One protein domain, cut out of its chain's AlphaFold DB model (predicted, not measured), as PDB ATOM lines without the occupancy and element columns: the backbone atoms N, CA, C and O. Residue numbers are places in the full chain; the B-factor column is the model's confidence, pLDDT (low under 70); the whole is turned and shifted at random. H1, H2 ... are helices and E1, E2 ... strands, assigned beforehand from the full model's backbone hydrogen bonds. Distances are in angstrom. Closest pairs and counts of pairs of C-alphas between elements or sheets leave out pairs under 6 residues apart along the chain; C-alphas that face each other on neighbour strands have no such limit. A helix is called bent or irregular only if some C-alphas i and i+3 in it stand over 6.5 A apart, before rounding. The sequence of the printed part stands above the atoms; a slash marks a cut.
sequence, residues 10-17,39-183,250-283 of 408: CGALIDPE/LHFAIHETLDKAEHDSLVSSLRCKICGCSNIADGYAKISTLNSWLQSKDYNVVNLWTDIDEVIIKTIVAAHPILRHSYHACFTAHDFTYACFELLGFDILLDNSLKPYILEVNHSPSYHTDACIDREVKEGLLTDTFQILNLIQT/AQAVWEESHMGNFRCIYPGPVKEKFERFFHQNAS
ATOM      1  N   CYS A  10     171.950 -76.410  59.319       30.27
ATOM      2  CA  CYS A  10     171.394 -77.720  59.632       30.27
ATOM      3  C   CYS A  10     169.906 -77.518  59.946       30.27
ATOM      4  O   CYS A  10     169.565 -76.620  60.712       30.27
ATOM      5  N   GLY A  11     169.025 -78.294  59.314       26.44
ATOM      6  CA  GLY A  11     167.574 -78.116  59.433       26.44
ATOM      7  C   GLY A  11     166.907 -79.180  60.306       26.44
ATOM      8  O   GLY A  11     167.206 -80.364  60.171       26.44
ATOM      9  N   ALA A  12     165.965 -78.745  61.145       32.41
ATOM     10  CA  ALA A  12     164.841 -79.516  61.681       32.41
ATOM     11  C   ALA A  12     163.636 -78.546  61.803       32.41
ATOM     12  O   ALA A  12     163.833 -77.384  62.145       32.41
ATOM     13  N   LEU A  13     162.421 -78.979  61.442       29.66
ATOM     14  CA  LEU A  13     161.192 -78.158  61.275       29.66
ATOM     15  C   LEU A  13     160.277 -78.237  62.512       29.66
ATOM     16  O   LEU A  13     160.133 -79.380  62.925       29.66
ATOM     17  N   ILE A  14     159.652 -77.145  63.037       34.59
ATOM     18  CA  ILE A  14     158.589 -77.068  64.115       34.59
ATOM     19  C   ILE A  14     158.039 -75.621  64.428       34.59
ATOM     20  O   ILE A  14     158.787 -74.844  64.974       34.59
ATOM     21  N   ASP A  15     156.762 -75.225  64.377       42.31
ATOM     22  CA  ASP A  15     156.317 -73.789  64.575       42.31
ATOM     23  C   ASP A  15     154.929 -73.639  65.283       42.31
ATOM     24  O   ASP A  15     154.527 -74.619  65.927       42.31
ATOM     25  N   PRO A  16     154.288 -72.436  65.391       34.91
ATOM     26  CA  PRO A  16     153.016 -72.162  66.078       34.91
ATOM     27  C   PRO A  16     151.945 -71.301  65.295       34.91
ATOM     28  O   PRO A  16     151.999 -71.074  64.096       34.91
ATOM     29  N   GLU A  17     150.915 -70.863  66.044       37.25
ATOM     30  CA  GLU A  17     149.472 -70.625  65.762       37.25
ATOM     31  C   GLU A  17     148.948 -69.485  64.842       37.25
ATOM     32  O   GLU A  17     149.364 -68.342  64.989       37.25
ATOM     33  N   LEU A  39     154.431 -79.799  66.396       33.97
ATOM     34  CA  LEU A  39     154.285 -80.110  64.974       33.97
ATOM     35  C   LEU A  39     152.841 -80.395  64.516       33.97
ATOM     36  O   LEU A  39     152.436 -81.549  64.357       33.97
ATOM     37  N   HIS A  40     152.062 -79.344  64.265       40.06
ATOM     38  CA  HIS A  40     150.755 -79.518  63.641       40.06
ATOM     39  C   HIS A  40     150.949 -79.687  62.130       40.06
ATOM     40  O   HIS A  40     151.013 -78.729  61.367       40.06
ATOM     41  N   PHE A  41     151.080 -80.932  61.676       37.75
ATOM     42  CA  PHE A  41     151.036 -81.239  60.252       37.75
ATOM     43  C   PHE A  41     149.574 -81.194  59.789       37.75
ATOM     44  O   PHE A  41     148.851 -82.187  59.866       37.75
ATOM     45  N   ALA A  42     149.107 -80.018  59.373       38.81
ATOM     46  CA  ALA A  42     147.732 -79.830  58.928       38.81
ATOM     47  C   ALA A  42     147.542 -80.365  57.495       38.81
ATOM     48  O   ALA A  42     147.521 -79.606  56.536       38.81
ATOM     49  N   ILE A  43     147.334 -81.679  57.344       42.91
ATOM     50  CA  ILE A  43     146.758 -82.258  56.104       42.91
ATOM     51  C   ILE A  43     145.225 -82.176  56.101       42.91
ATOM     52  O   ILE A  43     144.535 -82.938  55.426       42.91
ATOM     53  N   HIS A  44     144.658 -81.314  56.942       42.22
ATOM     54  CA  HIS A  44     143.247 -81.393  57.301       42.22
ATOM     55  C   HIS A  44     142.310 -80.913  56.188       42.22
ATOM     56  O   HIS A  44     141.128 -81.248  56.208       42.22
ATOM     57  N   GLU A  45     142.828 -80.155  55.219       40.16
ATOM     58  CA  GLU A  45     142.020 -79.513  54.176       40.16
ATOM     59  C   GLU A  45     142.158 -80.165  52.791       40.16
ATOM     60  O   GLU A  45     141.507 -79.745  51.838       40.16
ATOM     61  N   THR A  46     142.997 -81.198  52.661       45.81
ATOM     62  CA  THR A  46     143.426 -81.695  51.345       45.81
ATOM     63  C   THR A  46     143.186 -83.183  51.110       45.81
ATOM     64  O   THR A  46     143.126 -83.593  49.950       45.81
ATOM     65  N   LEU A  47     142.995 -83.972  52.174       54.12
ATOM     66  CA  LEU A  47     142.669 -85.396  52.088       54.12
ATOM     67  C   LEU A  47     141.164 -85.626  52.133       54.12
ATOM     68  O   LEU A  47     140.443 -84.990  52.907       54.12
ATOM     69  N   ASP A  48     140.690 -86.588  51.344       59.34
ATOM     70  CA  ASP A  48     139.328 -87.068  51.523       59.34
ATOM     71  C   ASP A  48     139.176 -87.776  52.887       59.34
ATOM     72  O   ASP A  48     140.144 -88.199  53.532       59.34
ATOM     73  N   LYS A  49     137.931 -87.911  53.356       59.72
ATOM     74  CA  LYS A  49     137.638 -88.507  54.667       59.72
ATOM     75  C   LYS A  49     138.178 -89.942  54.810       59.72
ATOM     76  O   LYS A  49     138.589 -90.328  55.899       59.72
ATOM     77  N   ALA A  50     138.197 -90.730  53.736       60.25
ATOM     78  CA  ALA A  50     138.679 -92.110  53.758       60.25
ATOM     79  C   ALA A  50     140.216 -92.187  53.816       60.25
ATOM     80  O   ALA A  50     140.774 -93.068  54.476       60.25
ATOM     81  N   GLU A  51     140.911 -91.258  53.167       62.72
ATOM     82  CA  GLU A  51     142.364 -91.114  53.236       62.72
ATOM     83  C   GLU A  51     142.823 -90.630  54.606       62.72
ATOM     84  O   GLU A  51     143.774 -91.191  55.161       62.72
ATOM     85  N   HIS A  52     142.099 -89.670  55.183       63.88
ATOM     86  CA  HIS A  52     142.283 -89.236  56.562       63.88
ATOM     87  C   HIS A  52     142.134 -90.416  57.535       63.88
ATOM     88  O   HIS A  52     143.039 -90.696  58.319       63.88
ATOM     89  N   ASP A  53     141.048 -91.186  57.436       60.97
ATOM     90  CA  ASP A  53     140.800 -92.330  58.322       60.97
ATOM     91  C   ASP A  53     141.842 -93.457  58.134       60.97
ATOM     92  O   ASP A  53     142.243 -94.132  59.091       60.97
ATOM     93  N   SER A  54     142.349 -93.637  56.910       64.94
ATOM     94  CA  SER A  54     143.439 -94.568  56.588       64.94
ATOM     95  C   SER A  54     144.774 -94.147  57.212       64.94
ATOM     96  O   SER A  54     145.461 -94.984  57.810       64.94
ATOM     97  N   LEU A  55     145.131 -92.863  57.111       62.66
ATOM     98  CA  LEU A  55     146.292 -92.276  57.780       62.66
ATOM     99  C   LEU A  55     146.175 -92.463  59.291       62.66
ATOM    100  O   LEU A  55     147.062 -93.043  59.916       62.66
ATOM    101  N   VAL A  56     145.027 -92.097  59.858       59.09
ATOM    102  CA  VAL A  56     144.748 -92.216  61.290       59.09
ATOM    103  C   VAL A  56     144.919 -93.647  61.801       59.09
ATOM    104  O   VAL A  56     145.520 -93.872  62.855       59.09
ATOM    105  N   SER A  57     144.456 -94.638  61.037       58.09
ATOM    106  CA  SER A  57     144.571 -96.054  61.401       58.09
ATOM    107  C   SER A  57     146.018 -96.575  61.380       58.09
ATOM    108  O   SER A  57     146.383 -97.391  62.234       58.09
ATOM    109  N   SER A  58     146.846 -96.085  60.446       54.25
ATOM    110  CA  SER A  58     148.266 -96.454  60.288       54.25
ATOM    111  C   SER A  58     149.169 -95.852  61.378       54.25
ATOM    112  O   SER A  58     150.206 -96.416  61.729       54.25
ATOM    113  N   LEU A  59     148.748 -94.733  61.976       51.91
ATOM    114  CA  LEU A  59     149.516 -93.944  62.947       51.91
ATOM    115  C   LEU A  59     149.433 -94.447  64.407       51.91
ATOM    116  O   LEU A  59     149.943 -93.784  65.312       51.91
ATOM    117  N   ARG A  60     148.820 -95.609  64.681       50.72
ATOM    118  CA  ARG A  60     148.684 -96.168  66.046       50.72
ATOM    119  C   ARG A  60     150.034 -96.461  66.716       50.72
ATOM    120  O   ARG A  60     150.946 -97.018  66.102       50.72
ATOM    121  N   CYS A  61     150.154 -96.149  68.010       43.84
ATOM    122  CA  CYS A  61     151.388 -96.393  68.759       43.84
ATOM    123  C   CYS A  61     151.599 -97.893  68.940       43.84
ATOM    124  O   CYS A  61     150.853 -98.541  69.672       43.84
ATOM    125  N   LYS A  62     152.667 -98.438  68.347       39.12
ATOM    126  CA  LYS A  62     153.045 -99.852  68.513       39.12
ATOM    127  C   LYS A  62     153.542-100.201  69.926       39.12
ATOM    128  O   LYS A  62     153.647-101.378  70.237       39.12
ATOM    129  N   ILE A  63     153.839 -99.205  70.768       39.00
ATOM    130  CA  ILE A  63     154.389 -99.397  72.124       39.00
ATOM    131  C   ILE A  63     153.282 -99.442  73.190       39.00
ATOM    132  O   ILE A  63     153.369-100.246  74.110       39.00
ATOM    133  N   CYS A  64     152.238 -98.609  73.076       42.31
ATOM    134  CA  CYS A  64     151.171 -98.516  74.087       42.31
ATOM    135  C   CYS A  64     149.766 -98.875  73.582       42.31
ATOM    136  O   CYS A  64     148.835 -98.907  74.379       42.31
ATOM    137  N   GLY A  65     149.571 -99.105  72.278       42.28
ATOM    138  CA  GLY A  65     148.249 -99.393  71.701       42.28
ATOM    139  C   GLY A  65     147.274 -98.207  71.705       42.28
ATOM    140  O   GLY A  65     146.146 -98.344  71.239       42.28
ATOM    141  N   CYS A  66     147.706 -97.042  72.192       45.25
ATOM    142  CA  CYS A  66     146.937 -95.809  72.211       45.25
ATOM    143  C   CYS A  66     146.581 -95.369  70.776       45.25
ATOM    144  O   CYS A  66     147.440 -95.369  69.885       45.25
ATOM    145  N   SER A  67     145.330 -94.963  70.544       45.12
ATOM    146  CA  SER A  67     144.944 -94.186  69.365       45.12
ATOM    147  C   SER A  67     145.655 -92.836  69.434       45.12
ATOM    148  O   SER A  67     145.202 -91.924  70.113       45.12
ATOM    149  N   ASN A  68     146.792 -92.730  68.747       47.56
ATOM    150  CA  ASN A  68     147.690 -91.567  68.738       47.56
ATOM    151  C   ASN A  68     147.076 -90.261  68.212       47.56
ATOM    152  O   ASN A  68     147.769 -89.259  68.126       47.56
ATOM    153  N   ILE A  69     145.795 -90.269  67.845       44.34
ATOM    154  CA  ILE A  69     145.086 -89.133  67.249       44.34
ATOM    155  C   ILE A  69     143.832 -88.790  68.056       44.34
ATOM    156  O   ILE A  69     142.956 -88.091  67.574       44.34
ATOM    157  N   ALA A  70     143.740 -89.208  69.322       41.16
ATOM    158  CA  ALA A  70     142.783 -88.527  70.196       41.16
ATOM    159  C   ALA A  70     143.051 -87.000  70.217       41.16
ATOM    160  O   ALA A  70     142.096 -86.235  70.292       41.16
ATOM    161  N   ASP A  71     144.316 -86.586  70.001       46.16
ATOM    162  CA  ASP A  71     144.750 -85.183  70.069       46.16
ATOM    163  C   ASP A  71     145.432 -84.623  68.789       46.16
ATOM    164  O   ASP A  71     145.909 -83.495  68.813       46.16
ATOM    165  N   GLY A  72     145.494 -85.362  67.666       55.78
ATOM    166  CA  GLY A  72     145.969 -84.804  66.377       55.78
ATOM    167  C   GLY A  72     147.487 -84.765  66.101       55.78
ATOM    168  O   GLY A  72     147.902 -84.080  65.169       55.78
ATOM    169  N   TYR A  73     148.332 -85.504  66.835       59.38
ATOM    170  CA  TYR A  73     149.802 -85.449  66.677       59.38
ATOM    171  C   TYR A  73     150.421 -86.727  66.090       59.38
ATOM    172  O   TYR A  73     150.051 -87.844  66.452       59.38
ATOM    173  N   ALA A  74     151.440 -86.584  65.234       63.25
ATOM    174  CA  ALA A  74     152.182 -87.709  64.660       63.25
ATOM    175  C   ALA A  74     153.669 -87.389  64.447       63.25
ATOM    176  O   ALA A  74     154.052 -86.242  64.229       63.25
ATOM    177  N   LYS A  75     154.527 -88.423  64.458       69.88
ATOM    178  CA  LYS A  75     155.934 -88.249  64.065       69.88
ATOM    179  C   LYS A  75     156.020 -88.052  62.559       69.88
ATOM    180  O   LYS A  75     155.385 -88.776  61.790       69.88
ATOM    181  N   ILE A  76     156.949 -87.199  62.151       77.06
ATOM    182  CA  ILE A  76     157.335 -87.009  60.750       77.06
ATOM    183  C   ILE A  76     157.711 -88.338  60.077       77.06
ATOM    184  O   ILE A  76     157.329 -88.596  58.940       77.06
ATOM    185  N   SER A  77     158.418 -89.226  60.781       75.31
ATOM    186  CA  SER A  77     158.774 -90.545  60.244       75.31
ATOM    187  C   SER A  77     157.548 -91.392  59.908       75.31
ATOM    188  O   SER A  77     157.557 -92.120  58.920       75.31
ATOM    189  N   THR A  78     156.478 -91.277  60.695       71.56
ATOM    190  CA  THR A  78     155.247 -92.037  60.465       71.56
ATOM    191  C   THR A  78     154.455 -91.466  59.293       71.56
ATOM    192  O   THR A  78     153.959 -92.230  58.467       71.56
ATOM    193  N   LEU A  79     154.424 -90.138  59.156       76.88
ATOM    194  CA  LEU A  79     153.920 -89.467  57.959       76.88
ATOM    195  C   LEU A  79     154.685 -89.904  56.698       76.88
ATOM    196  O   LEU A  79     154.061 -90.268  55.705       76.88
ATOM    197  N   ASN A  80     156.021 -89.913  56.738       79.88
ATOM    198  CA  ASN A  80     156.854 -90.330  55.607       79.88
ATOM    199  C   ASN A  80     156.523 -91.763  55.166       79.88
ATOM    200  O   ASN A  80     156.363 -92.017  53.975       79.88
ATOM    201  N   SER A  81     156.375 -92.693  56.117       78.56
ATOM    202  CA  SER A  81     155.972 -94.070  55.811       78.56
ATOM    203  C   SER A  81     154.575 -94.147  55.189       78.56
ATOM    204  O   SER A  81     154.354 -94.952  54.287       78.56
ATOM    205  N   TRP A  82     153.634 -93.312  55.637       79.44
ATOM    206  CA  TRP A  82     152.300 -93.266  55.044       79.44
ATOM    207  C   TRP A  82     152.316 -92.702  53.620       79.44
ATOM    208  O   TRP A  82     151.755 -93.329  52.722       79.44
ATOM    209  N   LEU A  83     153.014 -91.588  53.382       79.00
ATOM    210  CA  LEU A  83     153.162 -91.001  52.046       79.00
ATOM    211  C   LEU A  83     153.799 -91.998  51.068       79.00
ATOM    212  O   LEU A  83     153.302 -92.175  49.960       79.00
ATOM    213  N   GLN A  84     154.831 -92.724  51.507       85.62
ATOM    214  CA  GLN A  84     155.440 -93.802  50.719       85.62
ATOM    215  C   GLN A  84     154.450 -94.930  50.414       85.62
ATOM    216  O   GLN A  84     154.422 -95.428  49.295       85.62
ATOM    217  N   SER A  85     153.604 -95.320  51.375       85.19
ATOM    218  CA  SER A  85     152.583 -96.357  51.154       85.19
ATOM    219  C   SER A  85     151.507 -95.957  50.136       85.19
ATOM    220  O   SER A  85     150.823 -96.820  49.591       85.19
ATOM    221  N   LYS A  86     151.369 -94.651  49.884       80.88
ATOM    222  CA  LYS A  86     150.472 -94.050  48.893       80.88
ATOM    223  C   LYS A  86     151.186 -93.691  47.583       80.88
ATOM    224  O   LYS A  86     150.593 -93.025  46.746       80.88
ATOM    225  N   ASP A  87     152.427 -94.150  47.411       88.25
ATOM    226  CA  ASP A  87     153.260 -93.933  46.219       88.25
ATOM    227  C   ASP A  87     153.641 -92.458  45.963       88.25
ATOM    228  O   ASP A  87     153.985 -92.061  44.851       88.25
ATOM    229  N   TYR A  88     153.627 -91.618  47.005       85.25
ATOM    230  CA  TYR A  88     154.148 -90.255  46.905       85.25
ATOM    231  C   TYR A  88     155.677 -90.229  46.978       85.25
ATOM    232  O   TYR A  88     156.308 -90.909  47.796       85.25
ATOM    233  N   ASN A  89     156.291 -89.355  46.177       89.50
ATOM    234  CA  ASN A  89     157.734 -89.143  46.203       89.50
ATOM    235  C   ASN A  89     158.150 -88.275  47.403       89.50
ATOM    236  O   ASN A  89     158.293 -87.054  47.312       89.50
ATOM    237  N   VAL A  90     158.392 -88.939  48.531       86.50
ATOM    238  CA  VAL A  90     158.850 -88.303  49.773       86.50
ATOM    239  C   VAL A  90     160.220 -87.633  49.614       86.50
ATOM    240  O   VAL A  90     160.472 -86.613  50.246       86.50
ATOM    241  N   VAL A  91     161.099 -88.138  48.743       89.31
ATOM    242  CA  VAL A  91     162.431 -87.544  48.519       89.31
ATOM    243  C   VAL A  91     162.313 -86.148  47.903       89.31
ATOM    244  O   VAL A  91     162.976 -85.213  48.358       89.31
ATOM    245  N   ASN A  92     161.434 -85.989  46.911       90.69
ATOM    246  CA  ASN A  92     161.172 -84.689  46.294       90.69
ATOM    247  C   ASN A  92     160.531 -83.720  47.292       90.69
ATOM    248  O   ASN A  92     160.999 -82.593  47.409       90.69
ATOM    249  N   LEU A  93     159.554 -84.182  48.079       85.94
ATOM    250  CA  LEU A  93     158.934 -83.372  49.131       85.94
ATOM    251  C   LEU A  93     159.977 -82.801  50.109       85.94
ATOM    252  O   LEU A  93     159.985 -81.602  50.380       85.94
ATOM    253  N   TRP A  94     160.894 -83.635  50.611       87.12
ATOM    254  CA  TRP A  94     161.958 -83.172  51.511       87.12
ATOM    255  C   TRP A  94     162.937 -82.215  50.841       87.12
ATOM    256  O   TRP A  94     163.433 -81.301  51.497       87.12
ATOM    257  N   THR A  95     163.187 -82.398  49.545       90.31
ATOM    258  CA  THR A  95     164.011 -81.475  48.759       90.31
ATOM    259  C   THR A  95     163.339 -80.106  48.664       90.31
ATOM    260  O   THR A  95     163.979 -79.094  48.935       90.31
ATOM    261  N   ASP A  96     162.040 -80.061  48.363       88.75
ATOM    262  CA  ASP A  96     161.282 -78.810  48.274       88.75
ATOM    263  C   ASP A  96     161.218 -78.085  49.626       88.75
ATOM    264  O   ASP A  96     161.401 -76.867  49.699       88.75
ATOM    265  N   ILE A  97     161.028 -78.845  50.707       87.06
ATOM    266  CA  ILE A  97     161.073 -78.353  52.086       87.06
ATOM    267  C   ILE A  97     162.437 -77.716  52.395       87.06
ATOM    268  O   ILE A  97     162.486 -76.603  52.923       87.06
ATOM    269  N   ASP A  98     163.547 -78.363  52.027       88.94
ATOM    270  CA  ASP A  98     164.887 -77.807  52.253       88.94
ATOM    271  C   ASP A  98     165.089 -76.488  51.540       88.94
ATOM    272  O   ASP A  98     165.632 -75.545  52.114       88.94
ATOM    273  N   GLU A  99     164.652 -76.400  50.285       90.25
ATOM    274  CA  GLU A  99     164.798 -75.166  49.530       90.25
ATOM    275  C   GLU A  99     164.073 -74.006  50.201       90.25
ATOM    276  O   GLU A  99     164.570 -72.877  50.194       90.25
ATOM    277  N   VAL A 100     162.892 -74.283  50.746       90.06
ATOM    278  CA  VAL A 100     162.056 -73.315  51.442       90.06
ATOM    279  C   VAL A 100     162.730 -72.850  52.745       90.06
ATOM    280  O   VAL A 100     162.825 -71.639  52.975       90.06
ATOM    281  N   ILE A 101     163.321 -73.760  53.528       88.38
ATOM    282  CA  ILE A 101     164.123 -73.408  54.717       88.38
ATOM    283  C   ILE A 101     165.345 -72.564  54.318       88.38
ATOM    284  O   ILE A 101     165.566 -71.483  54.869       88.38
ATOM    285  N   ILE A 102     166.132 -73.020  53.336       88.19
ATOM    286  CA  ILE A 102     167.381 -72.360  52.922       88.19
ATOM    287  C   ILE A 102     167.097 -70.939  52.440       88.19
ATOM    288  O   ILE A 102     167.731 -69.998  52.916       88.19
ATOM    289  N   LYS A 103     166.126 -70.751  51.534       89.00
ATOM    290  CA  LYS A 103     165.757 -69.421  51.014       89.00
ATOM    291  C   LYS A 103     165.371 -68.465  52.146       89.00
ATOM    292  O   LYS A 103     165.763 -67.300  52.110       89.00
ATOM    293  N   THR A 104     164.676 -68.962  53.165       88.25
ATOM    294  CA  THR A 104     164.248 -68.169  54.328       88.25
ATOM    295  C   THR A 104     165.430 -67.719  55.181       88.25
ATOM    296  O   THR A 104     165.552 -66.534  55.499       88.25
ATOM    297  N   ILE A 105     166.376 -68.615  55.472       86.88
ATOM    298  CA  ILE A 105     167.595 -68.255  56.210       86.88
ATOM    299  C   ILE A 105     168.487 -67.309  55.394       86.88
ATOM    300  O   ILE A 105     169.024 -66.340  55.935       86.88
ATOM    301  N   VAL A 106     168.616 -67.533  54.084       86.62
ATOM    302  CA  VAL A 106     169.374 -66.644  53.188       86.62
ATOM    303  C   VAL A 106     168.738 -65.252  53.117       86.62
ATOM    304  O   VAL A 106     169.459 -64.253  53.076       86.62
ATOM    305  N   ALA A 107     167.408 -65.151  53.187       86.62
ATOM    306  CA  ALA A 107     166.718 -63.867  53.272       86.62
ATOM    307  C   ALA A 107     167.086 -63.083  54.546       86.62
ATOM    308  O   ALA A 107     167.354 -61.884  54.475       86.62
ATOM    309  N   ALA A 108     167.185 -63.762  55.692       82.56
ATOM    310  CA  ALA A 108     167.590 -63.156  56.964       82.56
ATOM    311  C   ALA A 108     169.112 -62.919  57.087       82.56
ATOM    312  O   ALA A 108     169.565 -62.123  57.919       82.56
ATOM    313  N   HIS A 109     169.919 -63.589  56.258       82.75
ATOM    314  CA  HIS A 109     171.375 -63.633  56.385       82.75
ATOM    315  C   HIS A 109     172.072 -62.261  56.491       82.75
ATOM    316  O   HIS A 109     172.945 -62.141  57.355       82.75
ATOM    317  N   PRO A 110     171.752 -61.224  55.687       80.31
ATOM    318  CA  PRO A 110     172.449 -59.935  55.772       80.31
ATOM    319  C   PRO A 110     172.306 -59.271  57.148       80.31
ATOM    320  O   PRO A 110     173.293 -58.793  57.712       80.31
ATOM    321  N   ILE A 111     171.100 -59.314  57.721       78.12
ATOM    322  CA  ILE A 111     170.782 -58.738  59.036       78.12
ATOM    323  C   ILE A 111     171.480 -59.534  60.141       78.12
ATOM    324  O   ILE A 111     172.119 -58.952  61.022       78.12
ATOM    325  N   LEU A 112     171.418 -60.867  60.065       79.19
ATOM    326  CA  LEU A 112     172.089 -61.752  61.016       79.19
ATOM    327  C   LEU A 112     173.610 -61.581  60.961       79.19
ATOM    328  O   LEU A 112     174.265 -61.491  61.994       79.19
ATOM    329  N   ARG A 113     174.187 -61.483  59.757       78.12
ATOM    330  CA  ARG A 113     175.623 -61.256  59.554       78.12
ATOM    331  C   ARG A 113     176.066 -59.933  60.163       78.12
ATOM    332  O   ARG A 113     177.064 -59.920  60.877       78.12
ATOM    333  N   HIS A 114     175.347 -58.848  59.887       74.62
ATOM    334  CA  HIS A 114     175.667 -57.543  60.455       74.62
ATOM    335  C   HIS A 114     175.604 -57.577  61.990       74.62
ATOM    336  O   HIS A 114     176.572 -57.206  62.652       74.62
ATOM    337  N   SER A 115     174.510 -58.102  62.547       72.88
ATOM    338  CA  SER A 115     174.303 -58.202  63.998       72.88
ATOM    339  C   SER A 115     175.374 -59.064  64.674       72.88
ATOM    340  O   SER A 115     175.903 -58.694  65.718       72.88
ATOM    341  N   TYR A 116     175.761 -60.177  64.047       75.06
ATOM    342  CA  TYR A 116     176.827 -61.042  64.544       75.06
ATOM    343  C   TYR A 116     178.170 -60.306  64.612       75.06
ATOM    344  O   TYR A 116     178.792 -60.273  65.669       75.06
ATOM    345  N   HIS A 117     178.602 -59.658  63.525       73.81
ATOM    346  CA  HIS A 117     179.875 -58.925  63.518       73.81
ATOM    347  C   HIS A 117     179.862 -57.704  64.446       73.81
ATOM    348  O   HIS A 117     180.900 -57.345  64.996       73.81
ATOM    349  N   ALA A 118     178.697 -57.089  64.658       70.50
ATOM    350  CA  ALA A 118     178.515 -56.001  65.610       70.50
ATOM    351  C   ALA A 118     178.698 -56.443  67.074       70.50
ATOM    352  O   ALA A 118     179.214 -55.656  67.872       70.50
ATOM    353  N   CYS A 119     178.275 -57.666  67.413       68.25
ATOM    354  CA  CYS A 119     178.352 -58.238  68.762       68.25
ATOM    355  C   CYS A 119     179.664 -58.994  69.031       68.25
ATOM    356  O   CYS A 119     180.134 -59.025  70.166       68.25
ATOM    357  N   PHE A 120     180.258 -59.598  68.001       72.62
ATOM    358  CA  PHE A 120     181.406 -60.501  68.107       72.62
ATOM    359  C   PHE A 120     182.560 -60.032  67.211       72.62
ATOM    360  O   PHE A 120     182.956 -60.704  66.263       72.62
ATOM    361  N   THR A 121     183.117 -58.859  67.515       68.06
ATOM    362  CA  THR A 121     184.142 -58.195  66.687       68.06
ATOM    363  C   THR A 121     185.507 -58.893  66.668       68.06
ATOM    364  O   THR A 121     186.339 -58.562  65.829       68.06
ATOM    365  N   ALA A 122     185.765 -59.821  67.595       63.28
ATOM    366  CA  ALA A 122     187.055 -60.499  67.769       63.28
ATOM    367  C   ALA A 122     186.956 -62.035  67.674       63.28
ATOM    368  O   ALA A 122     187.828 -62.739  68.178       63.28
ATOM    369  N   HIS A 123     185.878 -62.566  67.091       64.00
ATOM    370  CA  HIS A 123     185.587 -63.999  67.094       64.00
ATOM    371  C   HIS A 123     185.943 -64.658  65.754       64.00
ATOM    372  O   HIS A 123     185.124 -64.671  64.836       64.00
ATOM    373  N   ASP A 124     187.144 -65.237  65.663       59.91
ATOM    374  CA  ASP A 124     187.711 -65.697  64.381       59.91
ATOM    375  C   ASP A 124     187.852 -67.228  64.250       59.91
ATOM    376  O   ASP A 124     188.276 -67.717  63.204       59.91
ATOM    377  N   PHE A 125     187.526 -67.994  65.298       58.19
ATOM    378  CA  PHE A 125     187.951 -69.400  65.409       58.19
ATOM    379  C   PHE A 125     186.850 -70.438  65.576       58.19
ATOM    380  O   PHE A 125     187.065 -71.606  65.264       58.19
ATOM    381  N   THR A 126     185.702 -70.046  66.119       66.56
ATOM    382  CA  THR A 126     184.575 -70.946  66.387       66.56
ATOM    383  C   THR A 126     183.259 -70.214  66.136       66.56
ATOM    384  O   THR A 126     183.243 -69.007  65.880       66.56
ATOM    385  N   TYR A 127     182.127 -70.912  66.212       72.38
ATOM    386  CA  TYR A 127     180.825 -70.249  66.234       72.38
ATOM    387  C   TYR A 127     180.557 -69.674  67.630       72.38
ATOM    388  O   TYR A 127     180.666 -70.388  68.626       72.38
ATOM    389  N   ALA A 128     180.203 -68.388  67.714       72.38
ATOM    390  CA  ALA A 128     179.812 -67.766  68.984       72.38
ATOM    391  C   ALA A 128     178.347 -68.054  69.350       72.38
ATOM    392  O   ALA A 128     177.975 -68.006  70.522       72.38
ATOM    393  N   CYS A 129     177.511 -68.329  68.347       77.38
ATOM    394  CA  CYS A 129     176.088 -68.582  68.510       77.38
ATOM    395  C   CYS A 129     175.634 -69.767  67.659       77.38
ATOM    396  O   CYS A 129     176.147 -69.999  66.564       77.38
ATOM    397  N   PHE A 130     174.621 -70.458  68.163       82.62
ATOM    398  CA  PHE A 130     173.797 -71.408  67.434       82.62
ATOM    399  C   PHE A 130     172.342 -71.154  67.830       82.62
ATOM    400  O   PHE A 130     172.086 -70.553  68.877       82.62
ATOM    401  N   GLU A 131     171.401 -71.608  67.011       81.12
ATOM    402  CA  GLU A 131     169.978 -71.423  67.277       81.12
ATOM    403  C   GLU A 131     169.196 -72.641  66.790       81.12
ATOM    404  O   GLU A 131     169.447 -73.149  65.696       81.12
ATOM    405  N   LEU A 132     168.274 -73.124  67.625       82.88
ATOM    406  CA  LEU A 132     167.290 -74.126  67.236       82.88
ATOM    407  C   LEU A 132     166.024 -73.392  66.832       82.88
ATOM    408  O   LEU A 132     165.285 -72.895  67.683       82.88
ATOM    409  N   LEU A 133     165.829 -73.309  65.522       83.69
ATOM    410  CA  LEU A 133     164.657 -72.698  64.934       83.69
ATOM    411  C   LEU A 133     163.561 -73.720  64.746       83.69
ATOM    412  O   LEU A 133     163.790 -74.915  64.560       83.69
ATOM    413  N   GLY A 134     162.365 -73.182  64.753       82.44
ATOM    414  CA  GLY A 134     161.173 -73.913  64.507       82.44
ATOM    415  C   GLY A 134     160.427 -73.412  63.269       82.44
ATOM    416  O   GLY A 134     160.109 -72.242  63.213       82.44
ATOM    417  N   PHE A 135     160.162 -74.268  62.284       84.69
ATOM    418  CA  PHE A 135     159.428 -73.939  61.042       84.69
ATOM    419  C   PHE A 135     158.095 -74.685  60.894       84.69
ATOM    420  O   PHE A 135     158.114 -75.909  61.052       84.69
ATOM    421  N   ASP A 136     157.004 -74.023  60.477       82.06
ATOM    422  CA  ASP A 136     155.714 -74.704  60.211       82.06
ATOM    423  C   ASP A 136     155.552 -74.566  58.744       82.06
ATOM    424  O   ASP A 136     155.632 -73.499  58.123       82.06
ATOM    425  N   ILE A 137     155.357 -75.742  58.194       81.06
ATOM    426  CA  ILE A 137     155.241 -75.920  56.788       81.06
ATOM    427  C   ILE A 137     153.901 -76.574  56.569       81.06
ATOM    428  O   ILE A 137     153.661 -77.707  56.988       81.06
ATOM    429  N   LEU A 138     153.043 -75.836  55.883       82.06
ATOM    430  CA  LEU A 138     151.801 -76.354  55.355       82.06
ATOM    431  C   LEU A 138     152.078 -77.020  54.009       82.06
ATOM    432  O   LEU A 138     152.770 -76.445  53.165       82.06
ATOM    433  N   LEU A 139     151.527 -78.216  53.796       80.31
ATOM    434  CA  LEU A 139     151.528 -78.862  52.485       80.31
ATOM    435  C   LEU A 139     150.163 -78.710  51.824       80.31
ATOM    436  O   LEU A 139     149.138 -79.000  52.441       80.31
ATOM    437  N   ASP A 140     150.153 -78.306  50.557       79.56
ATOM    438  CA  ASP A 140     148.935 -78.345  49.747       79.56
ATOM    439  C   ASP A 140     148.636 -79.763  49.211       79.56
ATOM    440  O   ASP A 140     149.391 -80.715  49.424       79.56
ATOM    441  N   ASN A 141     147.528 -79.919  48.480       76.62
ATOM    442  CA  ASN A 141     147.113 -81.192  47.868       76.62
ATOM    443  C   ASN A 141     148.130 -81.715  46.837       76.62
ATOM    444  O   ASN A 141     148.077 -82.881  46.458       76.62
ATOM    445  N   SER A 142     149.035 -80.856  46.357       75.81
ATOM    446  CA  SER A 142     150.123 -81.214  45.441       75.81
ATOM    447  C   SER A 142     151.433 -81.511  46.181       75.81
ATOM    448  O   SER A 142     152.468 -81.662  45.535       75.81
ATOM    449  N   LEU A 143     151.401 -81.593  47.519       80.19
ATOM    450  CA  LEU A 143     152.560 -81.745  48.402       80.19
ATOM    451  C   LEU A 143     153.589 -80.618  48.275       80.19
ATOM    452  O   LEU A 143     154.771 -80.811  48.557       80.19
ATOM    453  N   LYS A 144     153.158 -79.419  47.881       82.50
ATOM    454  CA  LYS A 144     154.045 -78.263  47.838       82.50
ATOM    455  C   LYS A 144     154.131 -77.611  49.225       82.50
ATOM    456  O   LYS A 144     153.087 -77.305  49.803       82.50
ATOM    457  N   PRO A 145     155.346 -77.362  49.746       86.19
ATOM    458  CA  PRO A 145     155.539 -76.761  51.060       86.19
ATOM    459  C   PRO A 145     155.428 -75.232  51.046       86.19
ATOM    460  O   PRO A 145     156.050 -74.556  50.222       86.19
ATOM    461  N   TYR A 146     154.694 -74.684  52.015       82.75
ATOM    462  CA  TYR A 146     154.568 -73.251  52.284       82.75
ATOM    463  C   TYR A 146     154.933 -72.965  53.738       82.75
ATOM    464  O   TYR A 146     154.388 -73.603  54.632       82.75
ATOM    465  N   ILE A 147     155.828 -72.001  53.976       85.50
ATOM    466  CA  ILE A 147     156.125 -71.530  55.340       85.50
ATOM    467  C   ILE A 147     154.953 -70.705  55.851       85.50
ATOM    468  O   ILE A 147     154.515 -69.783  55.160       85.50
ATOM    469  N   LEU A 148     154.504 -71.019  57.063       83.69
ATOM    470  CA  LEU A 148     153.568 -70.191  57.816       83.69
ATOM    471  C   LEU A 148     154.343 -69.214  58.697       83.69
ATOM    472  O   LEU A 148     154.261 -68.004  58.474       83.69
ATOM    473  N   GLU A 149     155.182 -69.720  59.599       83.00
ATOM    474  CA  GLU A 149     156.068 -68.900  60.412       83.00
ATOM    475  C   GLU A 149     157.438 -69.550  60.708       83.00
ATOM    476  O   GLU A 149     157.820 -70.603  60.180       83.00
ATOM    477  N   VAL A 150     158.262 -68.793  61.446       81.50
ATOM    478  CA  VAL A 150     159.534 -69.259  61.993       81.50
ATOM    479  C   VAL A 150     159.662 -68.830  63.453       81.50
ATOM    480  O   VAL A 150     159.863 -67.656  63.778       81.50
ATOM    481  N   ASN A 151     159.659 -69.820  64.330       83.06
ATOM    482  CA  ASN A 151     159.875 -69.712  65.757       83.06
ATOM    483  C   ASN A 151     161.347 -69.669  66.161       83.06
ATOM    484  O   ASN A 151     162.119 -70.584  65.880       83.06
ATOM    485  N   HIS A 152     161.705 -68.673  66.970       76.19
ATOM    486  CA  HIS A 152     163.010 -68.587  67.643       76.19
ATOM    487  C   HIS A 152     163.025 -69.260  69.032       76.19
ATOM    488  O   HIS A 152     164.069 -69.381  69.670       76.19
ATOM    489  N   SER A 153     161.860 -69.679  69.541       71.62
ATOM    490  CA  SER A 153     161.731 -70.362  70.833       71.62
ATOM    491  C   SER A 153     160.625 -71.422  70.778       71.62
ATOM    492  O   SER A 153     159.547 -71.219  71.339       71.62
ATOM    493  N   PRO A 154     160.856 -72.552  70.080       71.56
ATOM    494  CA  PRO A 154     159.886 -73.640  70.063       71.56
ATOM    495  C   PRO A 154     159.675 -74.194  71.481       71.56
ATOM    496  O   PRO A 154     160.562 -74.133  72.338       71.56
ATOM    497  N   SER A 155     158.486 -74.743  71.744       71.81
ATOM    498  CA  SER A 155     158.184 -75.381  73.029       71.81
ATOM    499  C   SER A 155     159.147 -76.543  73.295       71.81
ATOM    500  O   SER A 155     159.620 -77.204  72.371       71.81
ATOM    501  N   TYR A 156     159.383 -76.859  74.571       66.69
ATOM    502  CA  TYR A 156     160.086 -78.076  74.990       66.69
ATOM    503  C   TYR A 156     159.297 -78.917  76.010       66.69
ATOM    504  O   TYR A 156     159.807 -79.915  76.506       66.69
ATOM    505  N   HIS A 157     158.013 -78.622  76.244       67.50
ATOM    506  CA  HIS A 157     157.143 -79.360  77.178       67.50
ATOM    507  C   HIS A 157     156.916 -80.825  76.772       67.50
ATOM    508  O   HIS A 157     156.390 -81.088  75.696       67.50
ATOM    509  N   THR A 158     157.360 -81.789  77.579       67.31
ATOM    510  CA  THR A 158     157.317 -83.230  77.261       67.31
ATOM    511  C   THR A 158     156.165 -83.929  77.972       67.31
ATOM    512  O   THR A 158     156.388 -84.782  78.836       67.31
ATOM    513  N   ASP A 159     154.942 -83.523  77.670       63.59
ATOM    514  CA  ASP A 159     153.770 -84.078  78.339       63.59
ATOM    515  C   ASP A 159     153.293 -85.378  77.667       63.59
ATOM    516  O   ASP A 159     152.788 -86.266  78.356       63.59
ATOM    517  N   ALA A 160     153.575 -85.572  76.369       62.75
ATOM    518  CA  ALA A 160     153.414 -86.855  75.694       62.75
ATOM    519  C   ALA A 160     154.744 -87.628  75.548       62.75
ATOM    520  O   ALA A 160     155.839 -87.068  75.459       62.75
ATOM    521  N   CYS A 161     154.659 -88.963  75.478       64.81
ATOM    522  CA  CYS A 161     155.837 -89.824  75.299       64.81
ATOM    523  C   CYS A 161     156.562 -89.544  73.968       64.81
ATOM    524  O   CYS A 161     157.791 -89.550  73.917       64.81
ATOM    525  N   ILE A 162     155.790 -89.236  72.919       67.06
ATOM    526  CA  ILE A 162     156.291 -88.830  71.601       67.06
ATOM    527  C   ILE A 162     157.122 -87.545  71.676       67.06
ATOM    528  O   ILE A 162     158.210 -87.498  71.108       67.06
ATOM    529  N   ASP A 163     156.664 -86.550  72.439       67.75
ATOM    530  CA  ASP A 163     157.369 -85.280  72.615       67.75
ATOM    531  C   ASP A 163     158.727 -85.500  73.259       67.75
ATOM    532  O   ASP A 163     159.724 -84.915  72.841       67.75
ATOM    533  N   ARG A 164     158.762 -86.349  74.291       67.00
ATOM    534  CA  ARG A 164     160.000 -86.683  74.987       67.00
ATOM    535  C   ARG A 164     160.989 -87.350  74.043       67.00
ATOM    536  O   ARG A 164     162.127 -86.911  73.975       67.00
ATOM    537  N   GLU A 165     160.554 -88.365  73.304       70.75
ATOM    538  CA  GLU A 165     161.423 -89.093  72.377       70.75
ATOM    539  C   GLU A 165     162.007 -88.171  71.299       70.75
ATOM    540  O   GLU A 165     163.215 -88.179  71.068       70.75
ATOM    541  N   VAL A 166     161.170 -87.333  70.680       72.62
ATOM    542  CA  VAL A 166     161.606 -86.425  69.611       72.62
ATOM    543  C   VAL A 166     162.537 -85.341  70.155       72.62
ATOM    544  O   VAL A 166     163.598 -85.097  69.584       72.62
ATOM    545  N   LYS A 167     162.181 -84.693  71.269       78.00
ATOM    546  CA  LYS A 167     162.954 -83.552  71.776       78.00
ATOM    547  C   LYS A 167     164.198 -83.917  72.552       78.00
ATOM    548  O   LYS A 167     165.183 -83.192  72.451       78.00
ATOM    549  N   GLU A 168     164.174 -84.999  73.329       77.06
ATOM    550  CA  GLU A 168     165.401 -85.469  73.978       77.06
ATOM    551  C   GLU A 168     166.424 -85.878  72.908       77.06
ATOM    552  O   GLU A 168     167.589 -85.499  73.029       77.06
ATOM    553  N   GLY A 169     165.986 -86.537  71.825       77.44
ATOM    554  CA  GLY A 169     166.828 -86.826  70.659       77.44
ATOM    555  C   GLY A 169     167.370 -85.558  69.994       77.44
ATOM    556  O   GLY A 169     168.583 -85.407  69.872       77.44
ATOM    557  N   LEU A 170     166.491 -84.603  69.665       80.69
ATOM    558  CA  LEU A 170     166.867 -83.319  69.056       80.69
ATOM    559  C   LEU A 170     167.956 -82.594  69.858       80.69
ATOM    560  O   LEU A 170     168.971 -82.178  69.300       80.69
ATOM    561  N   LEU A 171     167.756 -82.435  71.168       82.00
ATOM    562  CA  LEU A 171     168.703 -81.725  72.028       82.00
ATOM    563  C   LEU A 171     170.024 -82.485  72.168       82.00
ATOM    564  O   LEU A 171     171.087 -81.868  72.127       82.00
ATOM    565  N   THR A 172     169.964 -83.811  72.309       81.31
ATOM    566  CA  THR A 172     171.160 -84.659  72.424       81.31
ATOM    567  C   THR A 172     172.034 -84.528  71.180       81.31
ATOM    568  O   THR A 172     173.209 -84.175  71.302       81.31
ATOM    569  N   ASP A 173     171.445 -84.709  69.998       82.44
ATOM    570  CA  ASP A 173     172.152 -84.609  68.722       82.44
ATOM    571  C   ASP A 173     172.688 -83.177  68.506       82.44
ATOM    572  O   ASP A 173     173.825 -82.988  68.075       82.44
ATOM    573  N   THR A 174     171.930 -82.146  68.912       83.12
ATOM    574  CA  THR A 174     172.372 -80.740  68.826       83.12
ATOM    575  C   THR A 174     173.659 -80.511  69.614       83.12
ATOM    576  O   THR A 174     174.635 -79.973  69.087       83.12
ATOM    577  N   PHE A 175     173.697 -80.918  70.885       83.69
ATOM    578  CA  PHE A 175     174.887 -80.723  71.718       83.69
ATOM    579  C   PHE A 175     176.086 -81.543  71.236       83.69
ATOM    580  O   PHE A 175     177.228 -81.123  71.445       83.69
ATOM    581  N   GLN A 176     175.840 -82.668  70.563       85.88
ATOM    582  CA  GLN A 176     176.881 -83.477  69.942       85.88
ATOM    583  C   GLN A 176     177.525 -82.754  68.746       85.88
ATOM    584  O   GLN A 176     178.754 -82.663  68.678       85.88
ATOM    585  N   ILE A 177     176.719 -82.154  67.862       85.19
ATOM    586  CA  ILE A 177     177.192 -81.353  66.716       85.19
ATOM    587  C   ILE A 177     178.008 -80.142  67.180       85.19
ATOM    588  O   ILE A 177     179.072 -79.855  66.631       85.19
ATOM    589  N   LEU A 178     177.540 -79.446  68.221       82.81
ATOM    590  CA  LEU A 178     178.170 -78.215  68.715       82.81
ATOM    591  C   LEU A 178     179.579 -78.409  69.283       82.81
ATOM    592  O   LEU A 178     180.284 -77.421  69.485       82.81
ATOM    593  N   ASN A 179     179.991 -79.649  69.559       82.75
ATOM    594  CA  ASN A 179     181.345 -79.976  70.006       82.75
ATOM    595  C   ASN A 179     181.840 -79.117  71.186       82.75
ATOM    596  O   ASN A 179     182.994 -78.681  71.238       82.75
ATOM    597  N   LEU A 180     180.966 -78.862  72.166       71.38
ATOM    598  CA  LEU A 180     181.243 -77.940  73.282       71.38
ATOM    599  C   LEU A 180     182.433 -78.374  74.168       71.38
ATOM    600  O   LEU A 180     182.903 -77.611  75.012       71.38
ATOM    601  N   ILE A 181     182.919 -79.605  73.988       59.81
ATOM    602  CA  ILE A 181     184.038 -80.205  74.722       59.81
ATOM    603  C   ILE A 181     185.390 -79.694  74.193       59.81
ATOM    604  O   ILE A 181     186.332 -79.551  74.972       59.81
ATOM    605  N   GLN A 182     185.502 -79.365  72.899       53.91
ATOM    606  CA  GLN A 182     186.744 -78.834  72.317       53.91
ATOM    607  C   GLN A 182     186.928 -77.327  72.517       53.91
ATOM    608  O   GLN A 182     188.013 -76.799  72.266       53.91
ATOM    609  N   THR A 183     185.913 -76.630  73.033       53.69
ATOM    610  CA  THR A 183     185.978 -75.214  73.419       53.69
ATOM    611  C   THR A 183     186.767 -75.057  74.730       53.69
ATOM    612  O   THR A 183     186.278 -74.551  75.745       53.69
ATOM    613  N   ALA A 250     188.394 -78.503  60.647       81.38
ATOM    614  CA  ALA A 250     188.307 -79.478  61.734       81.38
ATOM    615  C   ALA A 250     186.875 -79.562  62.291       81.38
ATOM    616  O   ALA A 250     186.334 -80.654  62.468       81.38
ATOM    617  N   GLN A 251     186.234 -78.405  62.482       81.06
ATOM    618  CA  GLN A 251     184.832 -78.319  62.876       81.06
ATOM    619  C   GLN A 251     183.901 -78.925  61.811       81.06
ATOM    620  O   GLN A 251     182.938 -79.595  62.164       81.06
ATOM    621  N   ALA A 252     184.214 -78.774  60.518       83.12
ATOM    622  CA  ALA A 252     183.452 -79.395  59.433       83.12
ATOM    623  C   ALA A 252     183.397 -80.917  59.532       83.12
ATOM    624  O   ALA A 252     182.326 -81.513  59.500       83.12
ATOM    625  N   VAL A 253     184.572 -81.526  59.670       87.00
ATOM    626  CA  VAL A 253     184.718 -82.979  59.763       87.00
ATOM    627  C   VAL A 253     184.030 -83.509  61.023       87.00
ATOM    628  O   VAL A 253     183.440 -84.592  61.010       87.00
ATOM    629  N   TRP A 254     184.069 -82.740  62.115       87.75
ATOM    630  CA  TRP A 254     183.323 -83.080  63.322       87.75
ATOM    631  C   TRP A 254     181.818 -83.095  63.068       87.75
ATOM    632  O   TRP A 254     181.174 -84.103  63.346       87.75
ATOM    633  N   GLU A 255     181.270 -82.009  62.517       87.06
ATOM    634  CA  GLU A 255     179.838 -81.888  62.228       87.06
ATOM    635  C   GLU A 255     179.351 -83.055  61.365       87.06
ATOM    636  O   GLU A 255     178.381 -83.701  61.738       87.06
ATOM    637  N   GLU A 256     180.063 -83.385  60.284       86.31
ATOM    638  CA  GLU A 256     179.731 -84.501  59.380       86.31
ATOM    639  C   GLU A 256     179.704 -85.868  60.075       86.31
ATOM    640  O   GLU A 256     178.870 -86.711  59.749       86.31
ATOM    641  N   SER A 257     180.581 -86.092  61.055       88.25
ATOM    642  CA  SER A 257     180.651 -87.361  61.792       88.25
ATOM    643  C   SER A 257     179.709 -87.439  62.999       88.25
ATOM    644  O   SER A 257     179.520 -88.522  63.551       88.25
ATOM    645  N   HIS A 258     179.103 -86.318  63.403       88.31
ATOM    646  CA  HIS A 258     178.326 -86.190  64.640       88.31
ATOM    647  C   HIS A 258     176.909 -85.647  64.410       88.31
ATOM    648  O   HIS A 258     176.306 -85.112  65.335       88.31
ATOM    649  N   MET A 259     176.361 -85.789  63.197       81.62
ATOM    650  CA  MET A 259     175.044 -85.236  62.849       81.62
ATOM    651  C   MET A 259     173.867 -85.892  63.585       81.62
ATOM    652  O   MET A 259     172.826 -85.260  63.737       81.62
ATOM    653  N   GLY A 260     173.992 -87.141  64.045       85.00
ATOM    654  CA  GLY A 260     172.853 -87.869  64.613       85.00
ATOM    655  C   GLY A 260     171.697 -87.939  63.606       85.00
ATOM    656  O   GLY A 260     171.898 -88.377  62.474       85.00
ATOM    657  N   ASN A 261     170.506 -87.478  63.997       81.88
ATOM    658  CA  ASN A 261     169.346 -87.368  63.103       81.88
ATOM    659  C   ASN A 261     169.288 -86.060  62.294       81.88
ATOM    660  O   ASN A 261     168.356 -85.873  61.507       81.88
ATOM    661  N   PHE A 262     170.241 -85.140  62.469       85.19
ATOM    662  CA  PHE A 262     170.339 -83.963  61.613       85.19
ATOM    663  C   PHE A 262     170.883 -84.323  60.236       85.19
ATOM    664  O   PHE A 262     171.587 -85.310  60.030       85.19
ATOM    665  N   ARG A 263     170.614 -83.433  59.286       86.50
ATOM    666  CA  ARG A 263     171.296 -83.402  57.998       86.50
ATOM    667  C   ARG A 263     171.671 -81.972  57.646       86.50
ATOM    668  O   ARG A 263     170.908 -81.035  57.899       86.50
ATOM    669  N   CYS A 264     172.843 -81.806  57.048       86.69
ATOM    670  CA  CYS A 264     173.248 -80.529  56.479       86.69
ATOM    671  C   CYS A 264     172.463 -80.283  55.187       86.69
ATOM    672  O   CYS A 264     172.552 -81.070  54.245       86.69
ATOM    673  N   ILE A 265     171.688 -79.198  55.157       87.25
ATOM    674  CA  ILE A 265     170.921 -78.786  53.970       87.25
ATOM    675  C   ILE A 265     171.629 -77.653  53.220       87.25
ATOM    676  O   ILE A 265     171.438 -77.478  52.018       87.25
ATOM    677  N   TYR A 266     172.509 -76.913  53.903       85.94
ATOM    678  CA  TYR A 266     173.378 -75.912  53.295       85.94
ATOM    679  C   TYR A 266     174.714 -75.810  54.052       85.94
ATOM    680  O   TYR A 266     174.699 -75.770  55.279       85.94
ATOM    681  N   PRO A 267     175.868 -75.680  53.375       82.25
ATOM    682  CA  PRO A 267     176.055 -75.747  51.932       82.25
ATOM    683  C   PRO A 267     175.907 -77.193  51.435       82.25
ATOM    684  O   PRO A 267     176.556 -78.101  51.943       82.25
ATOM    685  N   GLY A 268     175.040 -77.396  50.442       73.81
ATOM    686  CA  GLY A 268     174.810 -78.693  49.802       73.81
ATOM    687  C   GLY A 268     175.364 -78.753  48.370       73.81
ATOM    688  O   GLY A 268     175.932 -77.767  47.889       73.81
ATOM    689  N   PRO A 269     175.145 -79.866  47.643       68.50
ATOM    690  CA  PRO A 269     175.591 -80.036  46.254       68.50
ATOM    691  C   PRO A 269     175.093 -78.937  45.305       68.50
ATOM    692  O   PRO A 269     175.734 -78.641  44.307       68.50
ATOM    693  N   VAL A 270     173.961 -78.308  45.635       71.12
ATOM    694  CA  VAL A 270     173.296 -77.286  44.813       71.12
ATOM    695  C   VAL A 270     173.499 -75.869  45.383       71.12
ATOM    696  O   VAL A 270     172.651 -74.995  45.211       71.12
ATOM    697  N   LYS A 271     174.612 -75.612  46.092       74.69
ATOM    698  CA  LYS A 271     174.903 -74.306  46.729       74.69
ATOM    699  C   LYS A 271     174.812 -73.120  45.756       74.69
ATOM    700  O   LYS A 271     174.256 -72.082  46.107       74.69
ATOM    701  N   GLU A 272     175.261 -73.313  44.516       79.62
ATOM    702  CA  GLU A 272     175.330 -72.296  43.453       79.62
ATOM    703  C   GLU A 272     173.950 -71.724  43.108       79.62
ATOM    704  O   GLU A 272     173.801 -70.548  42.769       79.62
ATOM    705  N   LYS A 273     172.893 -72.535  43.257       84.06
ATOM    706  CA  LYS A 273     171.513 -72.075  43.075       84.06
ATOM    707  C   LYS A 273     171.172 -70.946  44.043       84.06
ATOM    708  O   LYS A 273     170.447 -70.031  43.648       84.06
ATOM    709  N   PHE A 274     171.690 -70.996  45.268       84.31
ATOM    710  CA  PHE A 274     171.352 -70.063  46.339       84.31
ATOM    711  C   PHE A 274     172.293 -68.860  46.436       84.31
ATOM    712  O   PHE A 274     171.884 -67.833  46.974       84.31
ATOM    713  N   GLU A 275     173.502 -68.937  45.869       83.44
ATOM    714  CA  GLU A 275     174.491 -67.844  45.880       83.44
ATOM    715  C   GLU A 275     173.908 -66.520  45.364       83.44
ATOM    716  O   GLU A 275     174.109 -65.464  45.966       83.44
ATOM    717  N   ARG A 276     173.065 -66.576  44.323       82.12
ATOM    718  CA  ARG A 276     172.373 -65.399  43.768       82.12
ATOM    719  C   ARG A 276     171.573 -64.606  44.814       82.12
ATOM    720  O   ARG A 276     171.525 -63.379  44.749       82.12
ATOM    721  N   PHE A 277     170.974 -65.284  45.796       80.94
ATOM    722  CA  PHE A 277     170.114 -64.647  46.797       80.94
ATOM    723  C   PHE A 277     170.914 -63.892  47.865       80.94
ATOM    724  O   PHE A 277     170.396 -62.949  48.462       80.94
ATOM    725  N   PHE A 278     172.190 -64.237  48.069       79.69
ATOM    726  CA  PHE A 278     173.067 -63.495  48.980       79.69
ATOM    727  C   PHE A 278     173.400 -62.097  48.450       79.69
ATOM    728  O   PHE A 278     173.524 -61.159  49.238       79.69
ATOM    729  N   HIS A 279     173.505 -61.943  47.128       71.56
ATOM    730  CA  HIS A 279     173.809 -60.662  46.485       71.56
ATOM    731  C   HIS A 279     172.558 -59.815  46.226       71.56
ATOM    732  O   HIS A 279     172.614 -58.592  46.312       71.56
ATOM    733  N   GLN A 280     171.415 -60.454  45.962       64.25
ATOM    734  CA  GLN A 280     170.161 -59.767  45.641       64.25
ATOM    735  C   GLN A 280     169.583 -58.971  46.828       64.25
ATOM    736  O   GLN A 280     168.997 -57.907  46.640       64.25
ATOM    737  N   ASN A 281     169.798 -59.438  48.062       54.59
ATOM    738  CA  ASN A 281     169.301 -58.772  49.273       54.59
ATOM    739  C   ASN A 281     170.190 -57.621  49.769       54.59
ATOM    740  O   ASN A 281     169.807 -56.920  50.708       54.59
ATOM    741  N   ALA A 282     171.355 -57.397  49.154       54.12
ATOM    742  CA  ALA A 282     172.254 -56.310  49.533       54.12
ATOM    743  C   ALA A 282     171.775 -54.928  49.051       54.12
ATOM    744  O   ALA A 282     172.252 -53.920  49.564       54.12
ATOM    745  N   SER A 283     170.845 -54.868  48.089       50.00
ATOM    746  CA  SER A 283     170.592 -53.648  47.313       50.00
ATOM    747  C   SER A 283     169.149 -53.135  47.280       50.00
ATOM    748  O   SER A 283     168.943 -52.103  46.650       50.00
TER     749      SER A 283
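AT A GLANCE: This is residues 10 to 17, 39 to 183 and 250 to 283 of the 408 residues of the protein "Hypothetical protein" of Timema poppense (UniProt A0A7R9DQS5). One arm of a bent helix, H3a, runs through the body, with the hairpin E1 E2 on one side of it, the short strand E3 on another and H6 packed on its residues 103 to 107. H3b turns off toward one end of the longest axis, H2 and H1 lie toward the other end, and H4, with H5 near it, runs along another side, apart from H3a. The printed part has 187 residues, with named elements in the order H1 H2 H3 E1 E2 H4 H5 E3 H6; the one sheet, E1 - E2, is antiparallel, and the class is mostly helix. It is compact, with a radius of gyration of the C-alphas of 18.7 A, and only just elongated, spanning 58 by 38 by 30 A.

IN THESE COORDINATES: Start at Cys 10 and pass the first cut; find C-alpha 49 at (137.638, -88.507, 54.667), where H1 begins, residues 49 to 58, 14.4 A. H2 is residues 76 to 85, 14.2 A. H3, residues 90 to 119, was assigned as one helix by its hydrogen bonds but is bent, with C-alphas 107 and 110 7.4 A apart: H3a is residues 90 to 107, 25.9 A, and H3b residues 110 to 119, 14.4 A. E1, residues 134 to 139, is 16.2 A and E2, residues 145 to 151, 16.9 A. H4 runs from C-alpha 161 at (155.837, -89.824, 75.299) to residue 177, 24.5 A. After the second cut come H5, residues 250 to 257, 11.0 A, and E3, residues 263 to 266, 9.1 A. H6, residues 271 to 280, 15.3 A, ends with C-alpha 280 at (170.161, -59.767, 45.641); it is only just irregular, C-alphas 273 and 276 being 6.8 A apart.

HOW THE PARTS SIT: Look first at the hairpin E1 and E2, where N 138 and O 146 are 2.9 A apart and N 151 and O 134 2.7 A, within hydrogen-bond range. The closest C-alphas of H3a and E2 are those of Ile 97 and Pro 145, 5.8 A. Those of H3a and E3 are Asp 98 and Ile 265, 6.3 A. E3 pairs with no named strand, but residues 10 to 11 pair antiparallel with its residues 263 to 264. H3a, with residues 103 to 107 alone, touches H6, closest at the C-alphas of Val 106 and Phe 278, 6.4 A, at a shallow tilt of 29 degrees, the same way. H3b stands at a steep tilt of 57 degrees to H3a. H2 and H3a only just touch, only at the corner, with 3 pairs of C-alphas within 8 A, the closest Asn 80 and Val 90, 6.5 A. H1 is close to H2 but not clearly touching, the C-alphas of Leu 55 and Trp 82 being closest at 6.7 A. H4 and H5 are also close but not clearly touching, closest at the C-alphas of Ile 177 and Glu 255, 5.2 A. In H1, H2, H3a, H3b, H4 and H5 every O i to N i+4 pair is within hydrogen-bond range; H6 has 2 of 6, and 4 of 7 O i to N i+3 pairs.

THE WHOLE: The two C-alphas farthest apart are those of Ala 50 and Ala 122, 59.5 A. Residues 18 to 38 are not printed, with 10.7 A from C-alpha 17 to C-alpha 39; residues 184 to 249 are not printed either, with 12.7 A from C-alpha 183 to C-alpha 250, on the link across the cut from H4 to H5. The links H1 to H2 and H3 to E1 are long. The mean pLDDT of the printed part, the model's own confidence, is 71.0, and 69 printed residues are under 70, among them residues 10 to 17 and 39 to 75.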